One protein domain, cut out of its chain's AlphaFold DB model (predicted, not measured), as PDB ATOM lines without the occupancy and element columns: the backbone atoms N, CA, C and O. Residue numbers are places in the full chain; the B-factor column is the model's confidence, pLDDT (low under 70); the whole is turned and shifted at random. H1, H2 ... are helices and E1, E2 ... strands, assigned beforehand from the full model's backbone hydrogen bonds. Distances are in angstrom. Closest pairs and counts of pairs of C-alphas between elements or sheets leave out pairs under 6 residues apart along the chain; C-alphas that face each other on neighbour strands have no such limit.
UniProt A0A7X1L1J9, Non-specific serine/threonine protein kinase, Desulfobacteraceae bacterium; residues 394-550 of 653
ATOM      1  N   GLY A 394      17.243  42.802 -20.153       81.06
ATOM      2  CA  GLY A 394      16.591  41.526 -19.874       81.06
ATOM      3  C   GLY A 394      16.383  40.665 -21.117       81.06
ATOM      4  O   GLY A 394      16.782  39.498 -21.131       81.06
ATOM      5  N   TYR A 395      15.884  41.247 -22.209       88.81
ATOM      6  CA  TYR A 395      15.721  40.533 -23.476       88.81
ATOM      7  C   TYR A 395      17.062  40.143 -24.101       88.81
ATOM      8  O   TYR A 395      17.225  39.033 -24.617       88.81
ATOM      9  N   GLY A 396      18.076  41.006 -23.988       80.12
ATOM     10  CA  GLY A 396      19.448  40.677 -24.370       80.12
ATOM     11  C   GLY A 396      20.008  39.479 -23.591       80.12
ATOM     12  O   GLY A 396      20.619  38.585 -24.192       80.12
ATOM     13  N   LEU A 397      19.767  39.431 -22.276       83.06
ATOM     14  CA  LEU A 397      20.159  38.322 -21.401       83.06
ATOM     15  C   LEU A 397      19.412  37.031 -21.753       83.06
ATOM     16  O   LEU A 397      20.052  35.986 -21.878       83.06
ATOM     17  N   LEU A 398      18.099  37.097 -21.987       87.00
ATOM     18  CA  LEU A 398      17.290  35.948 -22.395       87.00
ATOM     19  C   LEU A 398      17.762  35.379 -23.736       87.00
ATOM     20  O   LEU A 398      18.019  34.182 -23.846       87.00
ATOM     21  N   LEU A 399      17.963  36.224 -24.748       85.81
ATOM     22  CA  LEU A 399      18.454  35.790 -26.058       85.81
ATOM     23  C   LEU A 399      19.853  35.171 -25.997       85.81
ATOM     24  O   LEU A 399      20.173  34.276 -26.785       85.81
ATOM     25  N   ARG A 400      20.717  35.667 -25.108       77.94
ATOM     26  CA  ARG A 400      22.019  35.049 -24.843       77.94
ATOM     27  C   ARG A 400      21.837  33.680 -24.200       77.94
ATOM     28  O   ARG A 400      22.400  32.713 -24.697       77.94
ATOM     29  N   TRP A 401      21.017  33.597 -23.161       82.94
ATOM     30  CA  TRP A 401      20.749  32.355 -22.447       82.94
ATOM     31  C   TRP A 401      20.168  31.273 -23.371       82.94
ATOM     32  O   TRP A 401      20.674  30.155 -23.383       82.94
ATOM     33  N   VAL A 402      19.217  31.618 -24.250       82.81
ATOM     34  CA  VAL A 402      18.684  30.712 -25.292       82.81
ATOM     35  C   VAL A 402      19.790  30.186 -26.206       82.81
ATOM     36  O   VAL A 402      19.835  28.993 -26.507       82.81
ATOM     37  N   SER A 403      20.713  31.059 -26.615       74.81
ATOM     38  CA  SER A 403      21.874  30.658 -27.413       74.81
ATOM     39  C   SER A 403      22.784  29.683 -26.666       74.81
ATOM     40  O   SER A 403      23.350  28.793 -27.300       74.81
ATOM     41  N   ASP A 404      22.935  29.856 -25.352       68.12
ATOM     42  CA  ASP A 404      23.794  29.022 -24.510       68.12
ATOM     43  C   ASP A 404      23.196  27.614 -24.316       68.12
ATOM     44  O   ASP A 404      23.937  26.627 -24.311       68.12
ATOM     45  N   ILE A 405      21.864  27.485 -24.218       67.00
ATOM     46  CA  ILE A 405      21.195  26.192 -23.982       67.00
ATOM     47  C   ILE A 405      20.845  25.412 -25.262       67.00
ATOM     48  O   ILE A 405      20.929  24.172 -25.277       67.00
ATOM     49  N   GLN A 406      20.477  26.101 -26.345       59.34
ATOM     50  CA  GLN A 406      19.847  25.477 -27.516       59.34
ATOM     51  C   GLN A 406      20.496  25.777 -28.877       59.34
ATOM     52  O   GLN A 406      20.025  25.185 -29.833       59.34
ATOM     53  N   ASP A 407      21.601  26.536 -28.964       51.66
ATOM     54  CA  ASP A 407      22.302  26.976 -30.199       51.66
ATOM     55  C   ASP A 407      21.766  28.260 -30.888       51.66
ATOM     56  O   ASP A 407      20.730  28.822 -30.526       51.66
ATOM     57  N   LEU A 408      22.517  28.793 -31.870       44.19
ATOM     58  CA  LEU A 408      22.175  30.055 -32.550       44.19
ATOM     59  C   LEU A 408      21.024  29.967 -33.548       44.19
ATOM     60  O   LEU A 408      20.363  30.986 -33.780       44.19
ATOM     61  N   GLY A 409      20.810  28.803 -34.164       55.44
ATOM     62  CA  GLY A 409      19.666  28.597 -35.049       55.44
ATOM     63  C   GLY A 409      18.387  28.768 -34.243       55.44
ATOM     64  O   GLY A 409      17.511  29.552 -34.608       55.44
ATOM     65  N   ARG A 410      18.368  28.159 -33.057       69.19
ATOM     66  CA  ARG A 410      17.283  28.265 -32.083       69.19
ATOM     67  C   ARG A 410      17.105  29.682 -31.534       69.19
ATOM     68  O   ARG A 410      15.966  30.141 -31.471       69.19
ATOM     69  N   LYS A 411      18.179  30.439 -31.275       80.31
ATOM     70  CA  LYS A 411      18.074  31.866 -30.895       80.31
ATOM     71  C   LYS A 411      17.314  32.712 -31.926       80.31
ATOM     72  O   LYS A 411      16.436  33.477 -31.543       80.31
ATOM     73  N   LYS A 412      17.672  32.637 -33.215       78.75
ATOM     74  CA  LYS A 412      17.034  33.470 -34.263       78.75
ATOM     75  C   LYS A 412      15.547  33.160 -34.400       78.75
ATOM     76  O   LYS A 412      14.727  34.060 -34.542       78.75
ATOM     77  N   ILE A 413      15.247  31.872 -34.339       79.62
ATOM     78  CA  ILE A 413      13.908  31.299 -34.337       79.62
ATOM     79  C   ILE A 413      13.098  31.847 -33.147       79.62
ATOM     80  O   ILE A 413      12.020  32.401 -33.347       79.62
ATOM     81  N   PHE A 414      13.650  31.786 -31.931       87.06
ATOM     82  CA  PHE A 414      13.021  32.331 -30.723       87.06
ATOM     83  C   PHE A 414      12.745  33.836 -30.840       87.06
ATOM     84  O   PHE A 414      11.645  34.301 -30.567       87.06
ATOM     85  N   ASP A 415      13.737  34.596 -31.298       88.81
ATOM     86  CA  ASP A 415      13.649  36.049 -31.437       88.81
ATOM     87  C   ASP A 415      12.579  36.485 -32.455       88.81
ATOM     88  O   ASP A 415      11.868  37.472 -32.260       88.81
ATOM     89  N   LYS A 416      12.426  35.729 -33.546       86.88
ATOM     90  CA  LYS A 416      11.369  35.963 -34.536       86.88
ATOM     91  C   LYS A 416       9.983  35.651 -33.978       86.88
ATOM     92  O   LYS A 416       9.080  36.467 -34.135       86.88
ATOM     93  N   MET A 417       9.844  34.521 -33.287       89.75
ATOM     94  CA  MET A 417       8.612  34.141 -32.599       89.75
ATOM     95  C   MET A 417       8.170  35.225 -31.606       89.75
ATOM     96  O   MET A 417       7.017  35.644 -31.653       89.75
ATOM     97  N   VAL A 418       9.073  35.711 -30.746       91.00
ATOM     98  CA  VAL A 418       8.753  36.765 -29.767       91.00
ATOM     99  C   VAL A 418       8.206  38.009 -30.464       91.00
ATOM    100  O   VAL A 418       7.127  38.465 -30.101       91.00
ATOM    101  N   ARG A 419       8.882  38.515 -31.505       88.38
ATOM    102  CA  ARG A 419       8.412  39.693 -32.257       88.38
ATOM    103  C   ARG A 419       7.007  39.523 -32.829       88.38
ATOM    104  O   ARG A 419       6.215  40.457 -32.765       88.38
ATOM    105  N   ASN A 420       6.709  38.352 -33.386       85.44
ATOM    106  CA  ASN A 420       5.420  38.107 -34.023       85.44
ATOM    107  C   ASN A 420       4.284  37.962 -33.017       85.44
ATOM    108  O   ASN A 420       3.220  38.504 -33.251       85.44
ATOM    109  N   TYR A 421       4.486  37.279 -31.890       88.50
ATOM    110  CA  TYR A 421       3.398  37.120 -30.915       88.50
ATOM    111  C   TYR A 421       3.271  38.304 -29.957       88.50
ATOM    112  O   TYR A 421       2.244  38.455 -29.299       88.50
ATOM    113  N   GLN A 422       4.279  39.177 -29.887       87.25
ATOM    114  CA  GLN A 422       4.207  40.400 -29.087       87.25
ATOM    115  C   GLN A 422       3.099  41.345 -29.576       87.25
ATOM    116  O   GLN A 422       2.442  41.988 -28.761       87.25
ATOM    117  N   GLN A 423       2.849  41.396 -30.888       84.56
ATOM    118  CA  GLN A 423       1.741  42.168 -31.472       84.56
ATOM    119  C   GLN A 423       0.361  41.520 -31.241       84.56
ATOM    120  O   GLN A 423      -0.639  42.236 -31.239       84.56
ATOM    121  N   ASP A 424       0.305  40.209 -30.984       82.81
ATOM    122  CA  ASP A 424      -0.950  39.456 -30.820       82.81
ATOM    123  C   ASP A 424      -1.461  39.455 -29.369       82.81
ATOM    124  O   ASP A 424      -2.624  39.153 -29.097       82.81
ATOM    125  N   GLY A 425      -0.604  39.852 -28.426       87.00
ATOM    126  CA  GLY A 425      -0.945  40.105 -27.029       87.00
ATOM    127  C   GLY A 425      -0.225  39.189 -26.040       87.00
ATOM    128  O   GLY A 425       0.254  38.103 -26.367       87.00
ATOM    129  N   GLU A 426      -0.188  39.624 -24.777       88.56
ATOM    130  CA  GLU A 426       0.622  39.001 -23.719       88.56
ATOM    131  C   GLU A 426       0.317  37.507 -23.518       88.56
ATOM    132  O   GLU A 426       1.226  36.709 -23.310       88.56
ATOM    133  N   GLY A 427      -0.951  37.097 -23.623       90.06
ATOM    134  CA  GLY A 427      -1.340  35.692 -23.478       90.06
ATOM    135  C   GLY A 427      -0.746  34.793 -24.566       90.06
ATOM    136  O   GLY A 427      -0.225  33.717 -24.256       90.06
ATOM    137  N   PHE A 428      -0.802  35.237 -25.825       90.81
ATOM    138  CA  PHE A 428      -0.247  34.521 -26.979       90.81
ATOM    139  C   PHE A 428       1.272  34.439 -26.877       90.81
ATOM    140  O   PHE A 428       1.841  33.357 -27.017       90.81
ATOM    141  N   LEU A 429       1.911  35.554 -26.518       91.94
ATOM    142  CA  LEU A 429       3.348  35.610 -26.282       91.94
ATOM    143  C   LEU A 429       3.788  34.699 -25.125       91.94
ATOM    144  O   LEU A 429       4.752  33.949 -25.258       91.94
ATOM    145  N   LYS A 430       3.064  34.699 -24.002       93.31
ATOM    146  CA  LYS A 430       3.354  33.812 -22.868       93.31
ATOM    147  C   LYS A 430       3.310  32.349 -23.294       93.31
ATOM    148  O   LYS A 430       4.222  31.586 -22.989       93.31
ATOM    149  N   GLN A 431       2.261  31.942 -24.008       91.56
ATOM    150  CA  GLN A 431       2.126  30.558 -24.460       91.56
ATOM    151  C   GLN A 431       3.143  30.175 -25.533       91.56
ATOM    152  O   GLN A 431       3.642  29.054 -25.477       91.56
ATOM    153  N   SER A 432       3.489  31.066 -26.466       90.75
ATOM    154  CA  SER A 432       4.514  30.774 -27.474       90.75
ATOM    155  C   SER A 432       5.882  30.554 -26.825       90.75
ATOM    156  O   SER A 432       6.533  29.552 -27.113       90.75
ATOM    157  N   VAL A 433       6.273  31.399 -25.864       91.31
ATOM    158  CA  VAL A 433       7.526  31.249 -25.106       91.31
ATOM    159  C   VAL A 433       7.527  29.967 -24.271       91.31
ATOM    160  O   VAL A 433       8.483  29.196 -24.338       91.31
ATOM    161  N   LEU A 434       6.457  29.685 -23.520       90.94
ATOM    162  CA  LEU A 434       6.371  28.461 -22.714       90.94
ATOM    163  C   LEU A 434       6.440  27.204 -23.587       90.94
ATOM    164  O   LEU A 434       7.211  26.293 -23.285       90.94
ATOM    165  N   ARG A 435       5.686  27.158 -24.689       89.19
ATOM    166  CA  ARG A 435       5.668  26.010 -25.609       89.19
ATOM    167  C   ARG A 435       6.957  25.877 -26.404       89.19
ATOM    168  O   ARG A 435       7.332  24.765 -26.752       89.19
ATOM    169  N   TYR A 436       7.674  26.967 -26.660       87.81
ATOM    170  CA  TYR A 436       9.005  26.904 -27.259       87.81
ATOM    171  C   TYR A 436       9.976  26.089 -26.392       87.81
ATOM    172  O   TYR A 436      10.727  25.264 -26.912       87.81
ATOM    173  N   PHE A 437       9.943  26.297 -25.072       85.00
ATOM    174  CA  PHE A 437      10.810  25.586 -24.129       85.00
ATOM    175  C   PHE A 437      10.252  24.241 -23.652       85.00
ATOM    176  O   PHE A 437      11.038  23.353 -23.337       85.00
ATOM    177  N   THR A 438       8.926  24.097 -23.612       84.25
ATOM    178  CA  THR A 438       8.196  22.876 -23.221       84.25
ATOM    179  C   THR A 438       7.153  22.516 -24.281       84.25
ATOM    180  O   THR A 438       5.959  22.772 -24.097       84.25
ATOM    181  N   PRO A 439       7.579  21.982 -25.438       83.75
ATOM    182  CA  PRO A 439       6.669  21.649 -26.534       83.75
ATOM    183  C   PRO A 439       5.648  20.556 -26.171       83.75
ATOM    184  O   PRO A 439       4.550  20.524 -26.719       83.75
ATOM    185  N   GLU A 440       5.959  19.713 -25.187       83.19
ATOM    186  CA  GLU A 440       5.093  18.661 -24.646       83.19
ATOM    187  C   GLU A 440       3.951  19.176 -23.756       83.19
ATOM    188  O   GLU A 440       3.152  18.398 -23.235       83.19
ATOM    189  N   ARG A 441       3.867  20.492 -23.538       88.50
ATOM    190  CA  ARG A 441       2.871  21.079 -22.644       88.50
ATOM    191  C   ARG A 441       1.445  20.788 -23.146       88.50
ATOM    192  O   ARG A 441       1.092  21.198 -24.257       88.50
ATOM    193  N   PRO A 442       0.562  20.192 -22.327       92.75
ATOM    194  CA  PRO A 442      -0.803  19.921 -22.752       92.75
ATOM    195  C   PRO A 442      -1.632  21.207 -22.868       92.75
ATOM    196  O   PRO A 442      -1.307  22.250 -22.294       92.75
ATOM    197  N   ILE A 443      -2.733  21.136 -23.610       94.81
ATOM    198  CA  ILE A 443      -3.719  22.216 -23.708       94.81
ATOM    199  C   ILE A 443      -4.802  21.979 -22.657       94.81
ATOM    200  O   ILE A 443      -5.389  20.899 -22.589       94.81
ATOM    201  N   GLN A 444      -5.084  22.993 -21.841       92.69
ATOM    202  CA  GLN A 444      -6.142  22.938 -20.835       92.69
ATOM    203  C   GLN A 444      -7.330  23.802 -21.249       92.69
ATOM    204  O   GLN A 444      -7.181  24.986 -21.550       92.69
ATOM    205  N   ILE A 445      -8.514  23.193 -21.229       92.69
ATOM    206  CA  ILE A 445      -9.799  23.864 -21.417       92.69
ATOM    207  C   ILE A 445     -10.655  23.516 -20.203       92.69
ATOM    208  O   ILE A 445     -11.133  22.386 -20.063       92.69
ATOM    209  N   ASP A 446     -10.819  24.491 -19.312       85.38
ATOM    210  CA  ASP A 446     -11.474  24.343 -18.011       85.38
ATOM    211  C   ASP A 446     -10.877  23.171 -17.201       85.38
ATOM    212  O   ASP A 446      -9.712  23.225 -16.819       85.38
ATOM    213  N   MET A 447     -11.642  22.103 -16.948       87.00
ATOM    214  CA  MET A 447     -11.182  20.915 -16.207       87.00
ATOM    215  C   MET A 447     -10.625  19.801 -17.110       87.00
ATOM    216  O   MET A 447     -10.212  18.753 -16.608       87.00
ATOM    217  N   LYS A 448     -10.645  19.975 -18.439       92.56
ATOM    218  CA  LYS A 448     -10.174  18.964 -19.397       92.56
ATOM    219  C   LYS A 448      -8.760  19.287 -19.875       92.56
ATOM    220  O   LYS A 448      -8.438  20.436 -20.163       92.56
ATOM    221  N   THR A 449      -7.944  18.244 -19.995       94.56
ATOM    222  CA  THR A 449      -6.558  18.316 -20.475       94.56
ATOM    223  C   THR A 449      -6.426  17.527 -21.775       94.56
ATOM    224  O   THR A 449      -6.952  16.418 -21.875       94.56
ATOM    225  N   TYR A 450      -5.735  18.105 -22.753       96.00
ATOM    226  CA  TYR A 450      -5.474  17.525 -24.066       96.00
ATOM    227  C   TYR A 450      -3.962  17.488 -24.298       96.00
ATOM    228  O   TYR A 450      -3.342  18.528 -24.512       96.00
ATOM    229  N   ASP A 451      -3.371  16.299 -24.218       93.38
ATOM    230  CA  ASP A 451      -1.948  16.071 -24.468       93.38
ATOM    231  C   ASP A 451      -1.766  15.482 -25.869       93.38
ATOM    232  O   ASP A 451      -2.020  14.306 -26.097       93.38
ATOM    233  N   PHE A 452      -1.359  16.328 -26.814       92.44
ATOM    234  CA  PHE A 452      -1.118  15.929 -28.201       92.44
ATOM    235  C   PHE A 452       0.272  15.323 -28.413       92.44
ATOM    236  O   PHE A 452       0.525  14.758 -29.473       92.44
ATOM    237  N   TRP A 453       1.182  15.459 -27.445       83.94
ATOM    238  CA  TRP A 453       2.583  15.079 -27.610       83.94
ATOM    239  C   TRP A 453       2.798  13.585 -27.386       83.94
ATOM    240  O   TRP A 453       3.619  12.961 -28.057       83.94
ATOM    241  N   THR A 454       2.061  13.014 -26.432       81.69
ATOM    242  CA  THR A 454       2.152  11.589 -26.075       81.69
ATOM    243  C   THR A 454       1.096  10.713 -26.750       81.69
ATOM    244  O   THR A 454       1.185   9.489 -26.679       81.69
ATOM    245  N   GLU A 455       0.110  11.320 -27.408       83.62
ATOM    246  CA  GLU A 455      -1.022  10.616 -28.006       83.62
ATOM    247  C   GLU A 455      -0.658   9.975 -29.355       83.62
ATOM    248  O   GLU A 455      -0.204  10.644 -30.286       83.62
ATOM    249  N   GLU A 456      -0.912   8.671 -29.485       79.06
ATOM    250  CA  GLU A 456      -0.692   7.937 -30.738       79.06
ATOM    251  C   GLU A 456      -1.802   8.224 -31.757       79.06
ATOM    252  O   GLU A 456      -1.560   8.219 -32.967       79.06
ATOM    253  N   LYS A 457      -3.018   8.509 -31.276       88.31
ATOM    254  CA  LYS A 457      -4.200   8.813 -32.090       88.31
ATOM    255  C   LYS A 457      -4.537  10.299 -32.082       88.31
ATOM    256  O   LYS A 457      -5.561  10.749 -31.556       88.31
ATOM    257  N   ILE A 458      -3.618  11.082 -32.636       91.31
ATOM    258  CA  ILE A 458      -3.698  12.545 -32.628       91.31
ATOM    259  C   ILE A 458      -4.936  13.083 -33.375       91.31
ATOM    260  O   ILE A 458      -5.453  14.150 -33.044       91.31
ATOM    261  N   ASP A 459      -5.457  12.326 -34.338       91.31
ATOM    262  CA  ASP A 459      -6.705  12.590 -35.054       91.31
ATOM    263  C   ASP A 459      -7.936  12.487 -34.138       91.31
ATOM    264  O   ASP A 459      -8.687  13.459 -34.025       91.31
ATOM    265  N   GLU A 460      -8.095  11.372 -33.414       93.38
ATOM    266  CA  GLU A 460      -9.196  11.169 -32.457       93.38
ATOM    267  C   GLU A 460      -9.166  12.235 -31.342       93.38
ATOM    268  O   GLU A 460     -10.209  12.748 -30.909       93.38
ATOM    269  N   LEU A 461      -7.971  12.612 -30.874       95.31
ATOM    270  CA  LEU A 461      -7.817  13.668 -29.872       95.31
ATOM    271  C   LEU A 461      -8.160  15.055 -30.428       95.31
ATOM    272  O   LEU A 461      -8.805  15.842 -29.726       95.31
ATOM    273  N   THR A 462      -7.787  15.347 -31.679       95.69
ATOM    274  CA  THR A 462      -8.149  16.606 -32.348       95.69
ATOM    275  C   THR A 462      -9.662  16.722 -32.508       95.69
ATOM    276  O   THR A 462     -10.230  17.763 -32.180       95.69
ATOM    277  N   GLU A 463     -10.348  15.655 -32.921       93.75
ATOM    278  CA  GLU A 463     -11.816  15.635 -33.017       93.75
ATOM    279  C   GLU A 463     -12.478  15.935 -31.668       93.75
ATOM    280  O   GLU A 463     -13.347  16.804 -31.568       93.75
ATOM    281  N   ARG A 464     -12.013  15.291 -30.592       94.38
ATOM    282  CA  ARG A 464     -12.495  15.563 -29.226       94.38
ATOM    283  C   ARG A 464     -12.218  16.990 -28.761       94.38
ATOM    284  O   ARG A 464     -12.985  17.529 -27.959       94.38
ATOM    285  N   PHE A 465     -11.101  17.575 -29.181       96.62
ATOM    286  CA  PHE A 465     -10.754  18.956 -28.866       96.62
ATOM    287  C   PHE A 465     -11.708  19.927 -29.565       96.62
ATOM    288  O   PHE A 465     -12.327  20.757 -28.898       96.62
ATOM    289  N   ILE A 466     -11.899  19.774 -30.878       94.50
ATOM    290  CA  ILE A 466     -12.794  20.623 -31.676       94.50
ATOM    291  C   ILE A 466     -14.256  20.467 -31.235       94.50
ATOM    292  O   ILE A 466     -14.955  21.468 -31.088       94.50
ATOM    293  N   SER A 467     -14.703  19.246 -30.937       90.38
ATOM    294  CA  SER A 467     -16.047  18.993 -30.398       90.38
ATOM    295  C   SER A 467     -16.267  19.702 -29.057       90.38
ATOM    296  O   SER A 467     -17.302  20.330 -28.852       90.38
ATOM    297  N   HIS A 468     -15.271  19.705 -28.168       93.94
ATOM    298  CA  HIS A 468     -15.384  20.449 -26.916       93.94
ATOM    299  C   HIS A 468     -15.431  21.966 -27.136       93.94
ATOM    300  O   HIS A 468     -16.138  22.659 -26.407       93.94
ATOM    301  N   LEU A 469     -14.720  22.492 -28.140       92.06
ATOM    302  CA  LEU A 469     -14.866  23.896 -28.528       92.06
ATOM    303  C   LEU A 469     -16.284  24.201 -29.038       92.06
ATOM    304  O   LEU A 469     -16.826  25.245 -28.674       92.06
ATOM    305  N   ASP A 470     -16.914  23.297 -29.799       85.12
ATOM    306  CA  ASP A 470     -18.311  23.452 -30.249       85.12
ATOM    307  C   ASP A 470     -19.315  23.474 -29.077       85.12
ATOM    308  O   ASP A 470     -20.309  24.203 -29.111       85.12
ATOM    309  N   ASP A 471     -19.030  22.757 -27.990       82.94
ATOM    310  CA  ASP A 471     -19.879  22.789 -26.794       82.94
ATOM    311  C   ASP A 471     -19.847  24.156 -26.088       82.94
ATOM    312  O   ASP A 471     -20.857  24.602 -25.531       82.94
ATOM    313  N   ILE A 472     -18.692  24.833 -26.090       83.81
ATOM    314  CA  ILE A 472     -18.453  26.002 -25.226       83.81
ATOM    315  C   ILE A 472     -18.395  27.343 -25.963       83.81
ATOM    316  O   ILE A 472     -18.526  28.382 -25.309       83.81
ATOM    317  N   TRP A 473     -18.203  27.381 -27.287       82.56
ATOM    318  CA  TRP A 473     -17.929  28.638 -28.011       82.56
ATOM    319  C   TRP A 473     -19.039  29.682 -27.887       82.56
ATOM    320  O   TRP A 473     -18.753  30.873 -27.884       82.56
ATOM    321  N   LYS A 474     -20.299  29.267 -27.712       73.25
ATOM    322  CA  LYS A 474     -21.434  30.199 -27.561       73.25
ATOM    323  C   LYS A 474     -21.451  30.940 -26.226       73.25
ATOM    324  O   LYS A 474     -22.060  32.001 -26.124       73.25
ATOM    325  N   ILE A 475     -20.839  30.362 -25.197       78.44
ATOM    326  CA  ILE A 475     -20.785  30.924 -23.838       78.44
ATOM    327  C   ILE A 475     -19.383  31.421 -23.470       78.44
ATOM    328  O   ILE A 475     -19.176  31.948 -22.379       78.44
ATOM    329  N   THR A 476     -18.426  31.268 -24.384       81.00
ATOM    330  CA  THR A 476     -17.022  31.622 -24.201       81.00
ATOM    331  C   THR A 476     -16.677  32.797 -25.115       81.00
ATOM    332  O   THR A 476     -17.010  32.757 -26.295       81.00
ATOM    333  N   PRO A 477     -15.997  33.851 -24.625       88.19
ATOM    334  CA  PRO A 477     -15.571  34.954 -25.481       88.19
ATOM    335  C   PRO A 477     -14.732  34.469 -26.672       88.19
ATOM    336  O   PRO A 477     -13.842  33.636 -26.498       88.19
ATOM    337  N   LEU A 478     -14.968  35.040 -27.859       83.69
ATOM    338  CA  LEU A 478     -14.286  34.655 -29.102       83.69
ATOM    339  C   LEU A 478     -12.755  34.686 -28.977       83.69
ATOM    340  O   LEU A 478     -12.091  33.780 -29.463       83.69
ATOM    341  N   GLU A 479     -12.196  35.664 -28.263       89.38
ATOM    342  CA  GLU A 479     -10.748  35.755 -28.019       89.38
ATOM    343  C   GLU A 479     -10.193  34.555 -27.241       89.38
ATOM    344  O   GLU A 479      -9.096  34.077 -27.517       89.38
ATOM    345  N   LYS A 480     -10.974  33.989 -26.315       92.00
ATOM    346  CA  LYS A 480     -10.576  32.781 -25.583       92.00
ATOM    347  C   LYS A 480     -10.654  31.535 -26.477       92.00
ATOM    348  O   LYS A 480      -9.817  30.650 -26.349       92.00
ATOM    349  N   ILE A 481     -11.594  31.490 -27.425       92.81
ATOM    350  CA  ILE A 481     -11.656  30.429 -28.445       92.81
ATOM    351  C   ILE A 481     -10.481  30.527 -29.424       92.81
ATOM    352  O   ILE A 481      -9.814  29.524 -29.669       92.81
ATOM    353  N   LYS A 482     -10.173  31.732 -29.917       92.06
ATOM    354  CA  LYS A 482      -8.972  32.016 -30.719       92.06
ATOM    355  C   LYS A 482      -7.709  31.536 -30.019       92.06
ATOM    356  O   LYS A 482      -6.895  30.848 -30.621       92.06
ATOM    357  N   PHE A 483      -7.592  31.823 -28.726       93.00
ATOM    358  CA  PHE A 483      -6.460  31.393 -27.916       93.00
ATOM    359  C   PHE A 483      -6.329  29.864 -27.794       93.00
ATOM    360  O   PHE A 483      -5.215  29.341 -27.762       93.00
ATOM    361  N   TYR A 484      -7.437  29.120 -27.752       95.50
ATOM    362  CA  TYR A 484      -7.394  27.654 -27.778       95.50
ATOM    363  C   TYR A 484      -6.999  27.103 -29.151       95.50
ATOM    364  O   TYR A 484      -6.206  26.165 -29.222       95.50
ATOM    365  N   ILE A 485      -7.505  27.701 -30.233       93.38
ATOM    366  CA  ILE A 485      -7.134  27.331 -31.608       93.38
ATOM    367  C   ILE A 485      -5.652  27.618 -31.863       93.38
ATOM    368  O   ILE A 485      -4.962  26.768 -32.418       93.38
ATOM    369  N   PHE A 486      -5.147  28.757 -31.386       92.00
ATOM    370  CA  PHE A 486      -3.723  29.084 -31.395       92.00
ATOM    371  C   PHE A 486      -2.882  27.989 -30.731       92.00
ATOM    372  O   PHE A 486      -1.931  27.493 -31.324       92.00
ATOM    373  N   GLN A 487      -3.241  27.576 -29.512       93.62
ATOM    374  CA  GLN A 487      -2.490  26.541 -28.802       93.62
ATOM    375  C   GLN A 487      -2.507  25.198 -29.539       93.62
ATOM    376  O   GLN A 487      -1.480  24.518 -29.565       93.62
ATOM    377  N   LEU A 488      -3.646  24.817 -30.129       93.69
ATOM    378  CA  LEU A 488      -3.758  23.601 -30.937       93.69
ATOM    379  C   LEU A 488      -2.813  23.669 -32.132       93.69
ATOM    380  O   LEU A 488      -1.984  22.784 -32.319       93.69
ATOM    381  N   GLU A 489      -2.921  24.734 -32.916       89.88
ATOM    382  CA  GLU A 489      -2.137  24.904 -34.131       89.88
ATOM    383  C   GLU A 489      -0.633  24.960 -33.839       89.88
ATOM    384  O   GLU A 489       0.145  24.264 -34.496       89.88
ATOM    385  N   PHE A 490      -0.221  25.693 -32.803       89.12
ATOM    386  CA  PHE A 490       1.184  25.794 -32.417       89.12
ATOM    387  C   PHE A 490       1.741  24.417 -32.037       89.12
ATOM    388  O   PHE A 490       2.830  24.039 -32.468       89.12
ATOM    389  N   THR A 491       0.958  23.633 -31.290       90.69
ATOM    390  CA  THR A 491       1.325  22.271 -30.880       90.69
ATOM    391  C   THR A 491       1.445  21.336 -32.086       90.69
ATOM    392  O   THR A 491       2.435  20.614 -32.204       90.69
ATOM    393  N   LEU A 492       0.490  21.377 -33.022       90.56
ATOM    394  CA  LEU A 492       0.526  20.551 -34.234       90.56
ATOM    395  C   LEU A 492       1.758  20.858 -35.095       90.56
ATOM    396  O   LEU A 492       2.431  19.927 -35.535       90.56
ATOM    397  N   ARG A 493       2.116  22.137 -35.267       86.75
ATOM    398  CA  ARG A 493       3.336  22.533 -35.991       86.75
ATOM    399  C   ARG A 493       4.610  22.017 -35.320       86.75
ATOM    400  O   ARG A 493       5.519  21.538 -35.997       86.75
ATOM    401  N   GLN A 494       4.684  22.085 -33.991       85.62
ATOM    402  CA  GLN A 494       5.832  21.557 -33.248       85.62
ATOM    403  C   GLN A 494       5.978  20.042 -33.424       85.62
ATOM    404  O   GLN A 494       7.094  19.559 -33.619       85.62
ATOM    405  N   ILE A 495       4.864  19.306 -33.413       88.12
ATOM    406  CA  ILE A 495       4.848  17.861 -33.669       88.12
ATOM    407  C   ILE A 495       5.253  17.571 -35.122       88.12
ATOM    408  O   ILE A 495       6.081  16.694 -35.368       88.12
ATOM    409  N   GLU A 496       4.740  18.319 -36.101       87.44
ATOM    410  CA  GLU A 496       5.108  18.164 -37.515       87.44
ATOM    411  C   GLU A 496       6.619  18.351 -37.746       87.44
ATOM    412  O   GLU A 496       7.240  17.608 -38.515       87.44
ATOM    413  N   ALA A 497       7.225  19.322 -37.058       82.19
ATOM    414  CA  ALA A 497       8.643  19.639 -37.184       82.19
ATOM    415  C   ALA A 497       9.567  18.510 -36.691       82.19
ATOM    416  O   ALA A 497      10.694  18.390 -37.178       82.19
ATOM    417  N   VAL A 498       9.115  17.686 -35.738       81.88
ATOM    418  CA  VAL A 498       9.932  16.619 -35.124       81.88
ATOM    419  C   VAL A 498       9.566  15.208 -35.594       81.88
ATOM    420  O   VAL A 498      10.364  14.286 -35.426       81.88
ATOM    421  N   THR A 499       8.390  15.020 -36.195       82.38
ATOM    422  CA  THR A 499       7.907  13.712 -36.663       82.38
ATOM    423  C   THR A 499       8.335  13.401 -38.103       82.38
ATOM    424  O   THR A 499       8.670  14.280 -38.897       82.38
ATOM    425  N   GLN A 500       8.350  12.113 -38.463       83.81
ATOM    426  CA  GLN A 500       8.688  11.621 -39.806       83.81
ATOM    427  C   GLN A 500       7.712  10.518 -40.249       83.81
ATOM    428  O   GLN A 500       6.978   9.952 -39.439       83.81
ATOM    429  N   GLY A 501       7.702  10.186 -41.544       88.75
ATOM    430  CA  GLY A 501       6.912   9.071 -42.077       88.75
ATOM    431  C   GLY A 501       5.397   9.256 -41.915       88.75
ATOM    432  O   GLY A 501       4.875  10.347 -42.131       88.75
ATOM    433  N   GLN A 502       4.685   8.181 -41.554       85.50
ATOM    434  CA  GLN A 502       3.215   8.170 -41.470       85.50
ATOM    435  C   GLN A 502       2.655   9.171 -40.449       85.50
ATOM    436  O   GLN A 502       1.626   9.783 -40.714       85.50
ATOM    437  N   GLN A 503       3.342   9.380 -39.323       85.31
ATOM    438  CA  GLN A 503       2.891  10.317 -38.291       85.31
ATOM    439  C   GLN A 503       2.942  11.769 -38.786       85.31
ATOM    440  O   GLN A 503       1.997  12.520 -38.567       85.31
ATOM    441  N   LYS A 504       3.989  12.146 -39.534       88.81
ATOM    442  CA  LYS A 504       4.074  13.476 -40.154       88.81
ATOM    443  C   LYS A 504       2.937  13.706 -41.151       88.81
ATOM    444  O   LYS A 504       2.296  14.749 -41.112       88.81
ATOM    445  N   VAL A 505       2.657  12.715 -42.004       90.06
ATOM    446  CA  VAL A 505       1.554  12.776 -42.982       90.06
ATOM    447  C   VAL A 505       0.200  12.947 -42.285       90.06
ATOM    448  O   VAL A 505      -0.635  13.718 -42.748       90.06
ATOM    449  N   LEU A 506      -0.011  12.265 -41.156       91.62
ATOM    450  CA  LEU A 506      -1.233  12.401 -40.364       91.62
ATOM    451  C   LEU A 506      -1.400  13.823 -39.807       91.62
ATOM    452  O   LEU A 506      -2.460  14.422 -39.971       91.62
ATOM    453  N   VAL A 507      -0.350  14.383 -39.198       91.25
ATOM    454  CA  VAL A 507      -0.366  15.752 -38.650       91.25
ATOM    455  C   VAL A 507      -0.614  16.782 -39.754       91.25
ATOM    456  O   VAL A 507      -1.463  17.657 -39.591       91.25
ATOM    457  N   GLN A 508       0.055  16.637 -40.901       90.69
ATOM    458  CA  GLN A 508      -0.158  17.487 -42.075       90.69
ATOM    459  C   GLN A 508      -1.605  17.428 -42.569       90.69
ATOM    460  O   GLN A 508      -2.209  18.466 -42.814       90.69
ATOM    461  N   SER A 509      -2.205  16.236 -42.626       92.12
ATOM    462  CA  SER A 509      -3.607  16.085 -43.025       92.12
ATOM    463  C   SER A 509      -4.576  16.788 -42.065       92.12
ATOM    464  O   SER A 509      -5.548  17.400 -42.509       92.12
ATOM    465  N   ILE A 510      -4.312  16.752 -40.754       93.06
ATOM    466  CA  ILE A 510      -5.117  17.472 -39.754       93.06
ATOM    467  C   ILE A 510      -4.996  18.983 -39.959       93.06
ATOM    468  O   ILE A 510      -6.000  19.694 -39.988       93.06
ATOM    469  N   ILE A 511      -3.770  19.465 -40.127       91.12
ATOM    470  CA  ILE A 511      -3.458  20.869 -40.380       91.12
ATOM    471  C   ILE A 511      -4.152  21.377 -41.657       91.12
ATOM    472  O   ILE A 511      -4.771  22.445 -41.645       91.12
ATOM    473  N   GLU A 512      -4.085  20.616 -42.749       90.19
ATOM    474  CA  GLU A 512      -4.743  20.933 -44.022       90.19
ATOM    475  C   GLU A 512      -6.262  20.995 -43.858       90.19
ATOM    476  O   GLU A 512      -6.904  21.922 -44.353       90.19
ATOM    477  N   LYS A 513      -6.836  20.054 -43.102       90.19
ATOM    478  CA  LYS A 513      -8.268  20.017 -42.793       90.19
ATOM    479  C   LYS A 513      -8.722  21.253 -42.010       90.19
ATOM    480  O   LYS A 513      -9.770  21.813 -42.327       90.19
ATOM    481  N   ILE A 514      -7.943  21.706 -41.023       90.62
ATOM    482  CA  ILE A 514      -8.234  22.949 -40.287       90.62
ATOM    483  C   ILE A 514      -8.094  24.164 -41.217       90.62
ATOM    484  O   ILE A 514      -8.980  25.016 -41.246       90.62
ATOM    485  N   SER A 515      -7.020  24.224 -42.007       88.31
ATOM    486  CA  SER A 515      -6.745  25.343 -42.920       88.31
ATOM    487  C   SER A 515      -7.850  25.523 -43.961       88.31
ATOM    488  O   SER A 515      -8.319  26.639 -44.187       88.31
ATOM    489  N   SER A 516      -8.308  24.414 -44.544       85.56
ATOM    490  CA  SER A 516      -9.451  24.370 -45.456       85.56
ATOM    491  C   SER A 516     -10.712  24.900 -44.769       85.56
ATOM    492  O   SER A 516     -11.282  25.903 -45.194       85.56
ATOM    493  N   ALA A 517     -11.070  24.349 -43.605       82.56
ATOM    494  CA  ALA A 517     -12.266  24.779 -42.881       82.56
ATOM    495  C   ALA A 517     -12.282  26.281 -42.522       82.56
ATOM    496  O   ALA A 517     -13.352  26.882 -42.413       82.56
ATOM    497  N   LEU A 518     -11.111  26.896 -42.343       83.31
ATOM    498  CA  LEU A 518     -10.958  28.314 -42.006       83.31
ATOM    499  C   LEU A 518     -10.702  29.222 -43.223       83.31
ATOM    500  O   LEU A 518     -10.616  30.450 -43.062       83.31
ATOM    501  N   SER A 519     -10.602  28.636 -44.419       81.81
ATOM    502  CA  SER A 519     -10.253  29.295 -45.681       81.81
ATOM    503  C   SER A 519      -8.972  30.130 -45.576       81.81
ATOM    504  O   SER A 519      -8.932  31.298 -45.974       81.81
ATOM    505  N   ILE A 520      -7.931  29.544 -44.987       80.06
ATOM    506  CA  ILE A 520      -6.606  30.152 -44.815       80.06
ATOM    507  C   ILE A 520      -5.564  29.385 -45.624       80.06
ATOM    508  O   ILE A 520      -5.716  28.195 -45.906       80.06
ATOM    509  N   SER A 521      -4.506  30.080 -46.040       71.19
ATOM    510  CA  SER A 521      -3.422  29.428 -46.768       71.19
ATOM    511  C   SER A 521      -2.719  28.434 -45.842       71.19
ATOM    512  O   SER A 521      -2.350  28.818 -44.737       71.19
ATOM    513  N   PRO A 522      -2.443  27.198 -46.289       59.34
ATOM    514  CA  PRO A 522      -1.688  26.230 -45.499       59.34
ATOM    515  C   PRO A 522      -0.184  26.556 -45.467       59.34
ATOM    516  O   PRO A 522       0.620  25.663 -45.217       59.34
ATOM    517  N   ARG A 523       0.235  27.797 -45.783       57.38
ATOM    518  CA  ARG A 523       1.638  28.220 -45.680       57.38
ATOM    519  C   ARG A 523       2.044  28.217 -44.210       57.38
ATOM    520  O   ARG A 523       1.938  29.211 -43.509       57.38
ATOM    521  N   LEU A 524       2.497  27.053 -43.781       54.72
ATOM    522  CA  LEU A 524       2.966  26.752 -42.446       54.72
ATOM    523  C   LEU A 524       4.433  26.386 -42.571       54.72
ATOM    524  O   LEU A 524       4.829  25.246 -42.344       54.72
ATOM    525  N   ASP A 525       5.253  27.342 -43.002       54.06
ATOM    526  CA  ASP A 525       6.660  27.209 -42.682       54.06
ATOM    527  C   ASP A 525       6.846  27.606 -41.211       54.06
ATOM    528  O   ASP A 525       6.347  28.612 -40.703       54.06
ATOM    529  N   PHE A 526       7.546  26.752 -40.472       55.84
ATOM    530  CA  PHE A 526       7.990  27.072 -39.116       55.84
ATOM    531  C   PHE A 526       9.144  28.094 -39.137       55.84
ATOM    532  O   PHE A 526       9.722  28.407 -38.098       55.84
ATOM    533  N   ASP A 527       9.491  28.603 -40.322       56.38
ATOM    534  CA  ASP A 527      10.529  29.601 -40.533       56.38
ATOM    535  C   ASP A 527      10.037  30.988 -40.126       56.38
ATOM    536  O   ASP A 527      10.821  31.783 -39.591       56.38
ATOM    537  N   ASP A 528       8.744  31.277 -40.325       63.84
ATOM    538  CA  ASP A 528       8.187  32.600 -40.079       63.84
ATOM    539  C   ASP A 528       7.467  32.768 -38.744       63.84
ATOM    540  O   ASP A 528       7.375  33.905 -38.301       63.84
ATOM    541  N   TYR A 529       7.060  31.697 -38.048       69.69
ATOM    542  CA  TYR A 529       6.351  31.740 -36.748       69.69
ATOM    543  C   TYR A 529       5.056  32.568 -36.725       69.69
ATOM    544  O   TYR A 529       4.555  32.885 -35.648       69.69
ATOM    545  N   VAL A 530       4.489  32.900 -37.881       70.06
ATOM    546  CA  VAL A 530       3.178  33.556 -37.996       70.06
ATOM    547  C   VAL A 530       2.071  32.512 -37.774       70.06
ATOM    548  O   VAL A 530       2.270  31.337 -38.091       70.06
ATOM    549  N   CYS A 531       0.946  32.891 -37.163       71.38
ATOM    550  CA  CYS A 531      -0.198  32.001 -36.943       71.38
ATOM    551  C   CYS A 531      -1.471  32.603 -37.541       71.38
ATOM    552  O   CYS A 531      -2.129  33.430 -36.922       71.38
ATOM    553  N   ASP A 532      -1.864  32.112 -38.712       75.19
ATOM    554  CA  ASP A 532      -3.048  32.632 -39.405       75.19
ATOM    555  C   ASP A 532      -4.357  31.959 -38.942       75.19
ATOM    556  O   ASP A 532      -5.450  32.359 -39.347       75.19
ATOM    557  N   PHE A 533      -4.289  30.915 -38.102       83.56
ATOM    558  CA  PHE A 533      -5.459  30.085 -37.763       83.56
ATOM    559  C   PHE A 533      -6.490  30.816 -36.900       83.56
ATOM    560  O   PHE A 533      -7.687  30.550 -37.010       83.56
ATOM    561  N   TYR A 534      -6.059  31.735 -36.039       84.38
ATOM    562  CA  TYR A 534      -6.980  32.554 -35.248       84.38
ATOM    563  C   TYR A 534      -7.230  33.939 -35.856       84.38
ATOM    564  O   TYR A 534      -8.170  34.635 -35.441       84.38
ATOM    565  N   ASP A 535      -6.438  34.331 -36.851       79.69
ATOM    566  CA  ASP A 535      -6.537  35.633 -37.490       79.69
ATOM    567  C   ASP A 535      -7.796  35.738 -38.351       79.69
ATOM    568  O   ASP A 535      -8.130  34.903 -39.196       79.69
ATOM    569  N   GLY A 536      -8.585  36.779 -38.080       75.00
ATOM    570  CA  GLY A 536      -9.887  36.966 -38.720       75.00
ATOM    571  C   GLY A 536     -10.918  35.873 -38.395       75.00
ATOM    572  O   GLY A 536     -11.944  35.801 -39.080       75.00
ATOM    573  N   LEU A 537     -10.678  35.037 -37.375       81.69
ATOM    574  CA  LEU A 537     -11.646  34.053 -36.892       81.69
ATOM    575  C   LEU A 537     -12.937  34.759 -36.454       81.69
ATOM    576  O   LEU A 537     -12.913  35.730 -35.695       81.69
ATOM    577  N   ASN A 538     -14.064  34.249 -36.940       76.12
ATOM    578  CA  ASN A 538     -15.409  34.713 -36.631       76.12
ATOM    579  C   ASN A 538     -16.356  33.508 -36.524       76.12
ATOM    580  O   ASN A 538     -15.963  32.375 -36.812       76.12
ATOM    581  N   ASP A 539     -17.606  33.756 -36.144       70.50
ATOM    582  CA  ASP A 539     -18.602  32.702 -35.927       70.50
ATOM    583  C   ASP A 539     -18.810  31.805 -37.157       70.50
ATOM    584  O   ASP A 539     -18.959  30.594 -37.012       70.50
ATOM    585  N   SER A 540     -18.768  32.370 -38.368       65.31
ATOM    586  CA  SER A 540     -18.919  31.614 -39.620       65.31
ATOM    587  C   SER A 540     -17.774  30.610 -39.792       65.31
ATOM    588  O   SER A 540     -18.011  29.417 -39.982       65.31
ATOM    589  N   LYS A 541     -16.527  31.061 -39.603       77.25
ATOM    590  CA  LYS A 541     -15.336  30.200 -39.677       77.25
ATOM    591  C   LYS A 541     -15.307  29.125 -38.583       77.25
ATOM    592  O   LYS A 541     -14.911  27.995 -38.848       77.25
ATOM    593  N   LEU A 542     -15.758  29.449 -37.370       76.62
ATOM    594  CA  LEU A 542     -15.886  28.471 -36.284       76.62
ATOM    595  C   LEU A 542     -16.892  27.372 -36.619       76.62
ATOM    596  O   LEU A 542     -16.612  26.195 -36.415       76.62
ATOM    597  N   ILE A 543     -18.044  27.746 -37.175       70.62
ATOM    598  CA  ILE A 543     -19.053  26.781 -37.608       70.62
ATOM    599  C   ILE A 543     -18.478  25.855 -38.685       70.62
ATOM    600  O   ILE A 543     -18.644  24.640 -38.571       70.62
ATOM    601  N   SER A 544     -17.769  26.395 -39.682       76.12
ATOM    602  CA  SER A 544     -17.090  25.587 -40.705       76.12
ATOM    603  C   SER A 544     -16.094  24.600 -40.092       76.12
ATOM    604  O   SER A 544     -16.106  23.419 -40.441       76.12
ATOM    605  N   LEU A 545     -15.295  25.049 -39.119       84.06
ATOM    606  CA  LEU A 545     -14.368  24.197 -38.377       84.06
ATOM    607  C   LEU A 545     -15.087  23.054 -37.646       84.06
ATOM    608  O   LEU A 545     -14.654  21.907 -37.732       84.06
ATOM    609  N   PHE A 546     -16.210  23.326 -36.978       82.38
ATOM    610  CA  PHE A 546     -16.971  22.284 -36.282       82.38
ATOM    611  C   PHE A 546     -17.557  21.254 -37.247       82.38
ATOM    612  O   PHE A 546     -17.430  20.060 -36.999       82.38
ATOM    613  N   TYR A 547     -18.127  21.679 -38.377       75.75
ATOM    614  CA  TYR A 547     -18.644  20.747 -39.386       75.75
ATOM    615  C   TYR A 547     -17.550  19.905 -40.050       75.75
ATOM    616  O   TYR A 547     -17.804  18.756 -40.411       75.75
ATOM    617  N   ALA A 548     -16.332  20.435 -40.185       82.06
ATOM    618  CA  ALA A 548     -15.210  19.673 -40.721       82.06
ATOM    619  C   ALA A 548     -14.820  18.498 -39.804       82.06
ATOM    620  O   ALA A 548     -14.437  17.432 -40.293       82.06
ATOM    621  N   PHE A 549     -14.922  18.668 -38.483       86.44
ATOM    622  CA  PHE A 549     -14.527  17.656 -37.493       86.44
ATOM    623  C   PHE A 549     -15.696  16.869 -36.888       86.44
ATOM    624  O   PHE A 549     -15.468  15.817 -36.302       86.44
ATOM    625  N   ASP A 550     -16.937  17.306 -37.096       77.31
ATOM    626  CA  ASP A 550     -18.145  16.557 -36.766       77.31
ATOM    627  C   ASP A 550     -19.188  16.685 -37.886       77.31
ATOM    628  O   ASP A 550     -20.066  17.551 -37.887       77.31
TER     629      ASP A 550
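This is residues 394 to 550 of the 653 residues of the protein "Non-specific serine/threonine protein kinase" of Desulfobacteraceae bacterium (UniProt A0A7X1L1J9). Four helices, H4 to H7, make an up-and-down bundle, each running against the one before; H3, H2 and H1 zigzag away from H5, with H1 farthest out. The small hairpin E1 and E2 packs on H5 and H4. The 157 printed residues include seven named helices and two strands, in the order H1 H2 H3 E1 E2 H4 H5 H6 H7, and the class is mostly helix. The whole is compact, with a radius of gyration of the C-alphas of 15.7 A and spans of 45 by 36 by 32 A.

Strands E1, residues 443 to 445, and E2, 448 to 450, form the antiparallel sheet. H4 is residues 458 to 472; H5, 478 to 498, is 30.8 A long; H6, 501 to 518, is 26.3 A long; H7 is 539 to 549. H3 is 426 to 437, H2 408 to 422 and H1 394 to 406. C-alpha 394 is at (16.591, 41.526, -19.874) and C-alpha 549 at (-14.527, 17.656, -37.493).

In the hairpin E1 and E2, N 443 and O 450 are 2.8 A apart, within hydrogen-bond range. The closest C-alphas of E1 and H5 are those of Ile 443 and Gln 487, 6.8 A. H5 touches H6 at Glu 496 and Lys 504, C-alphas 5.5 A apart, opposite ways at a shallow tilt of 26 degrees. H6 touches H7 at Ala 517 and Leu 545, C-alphas 5.0 A apart. H4 touches H7, closest C-alphas Glu 463 and Phe 549, 5.6 A. H3 touches H5, closest C-alphas Phe 428 and Phe 483, 7.0 A. H2 touches H3 and H1; H1 and H5 are apart. In H1 to H7 every O i to N i+4 pair is within hydrogen-bond range.

The C-alphas of Leu 397 and Asp 550 are farthest apart, 46.7 A. The printed part has no cut. The link H6 to H7, residues 519 to 538, is long. Residues 404 to 410, 522 to 529 and 540 have pLDDT under 70.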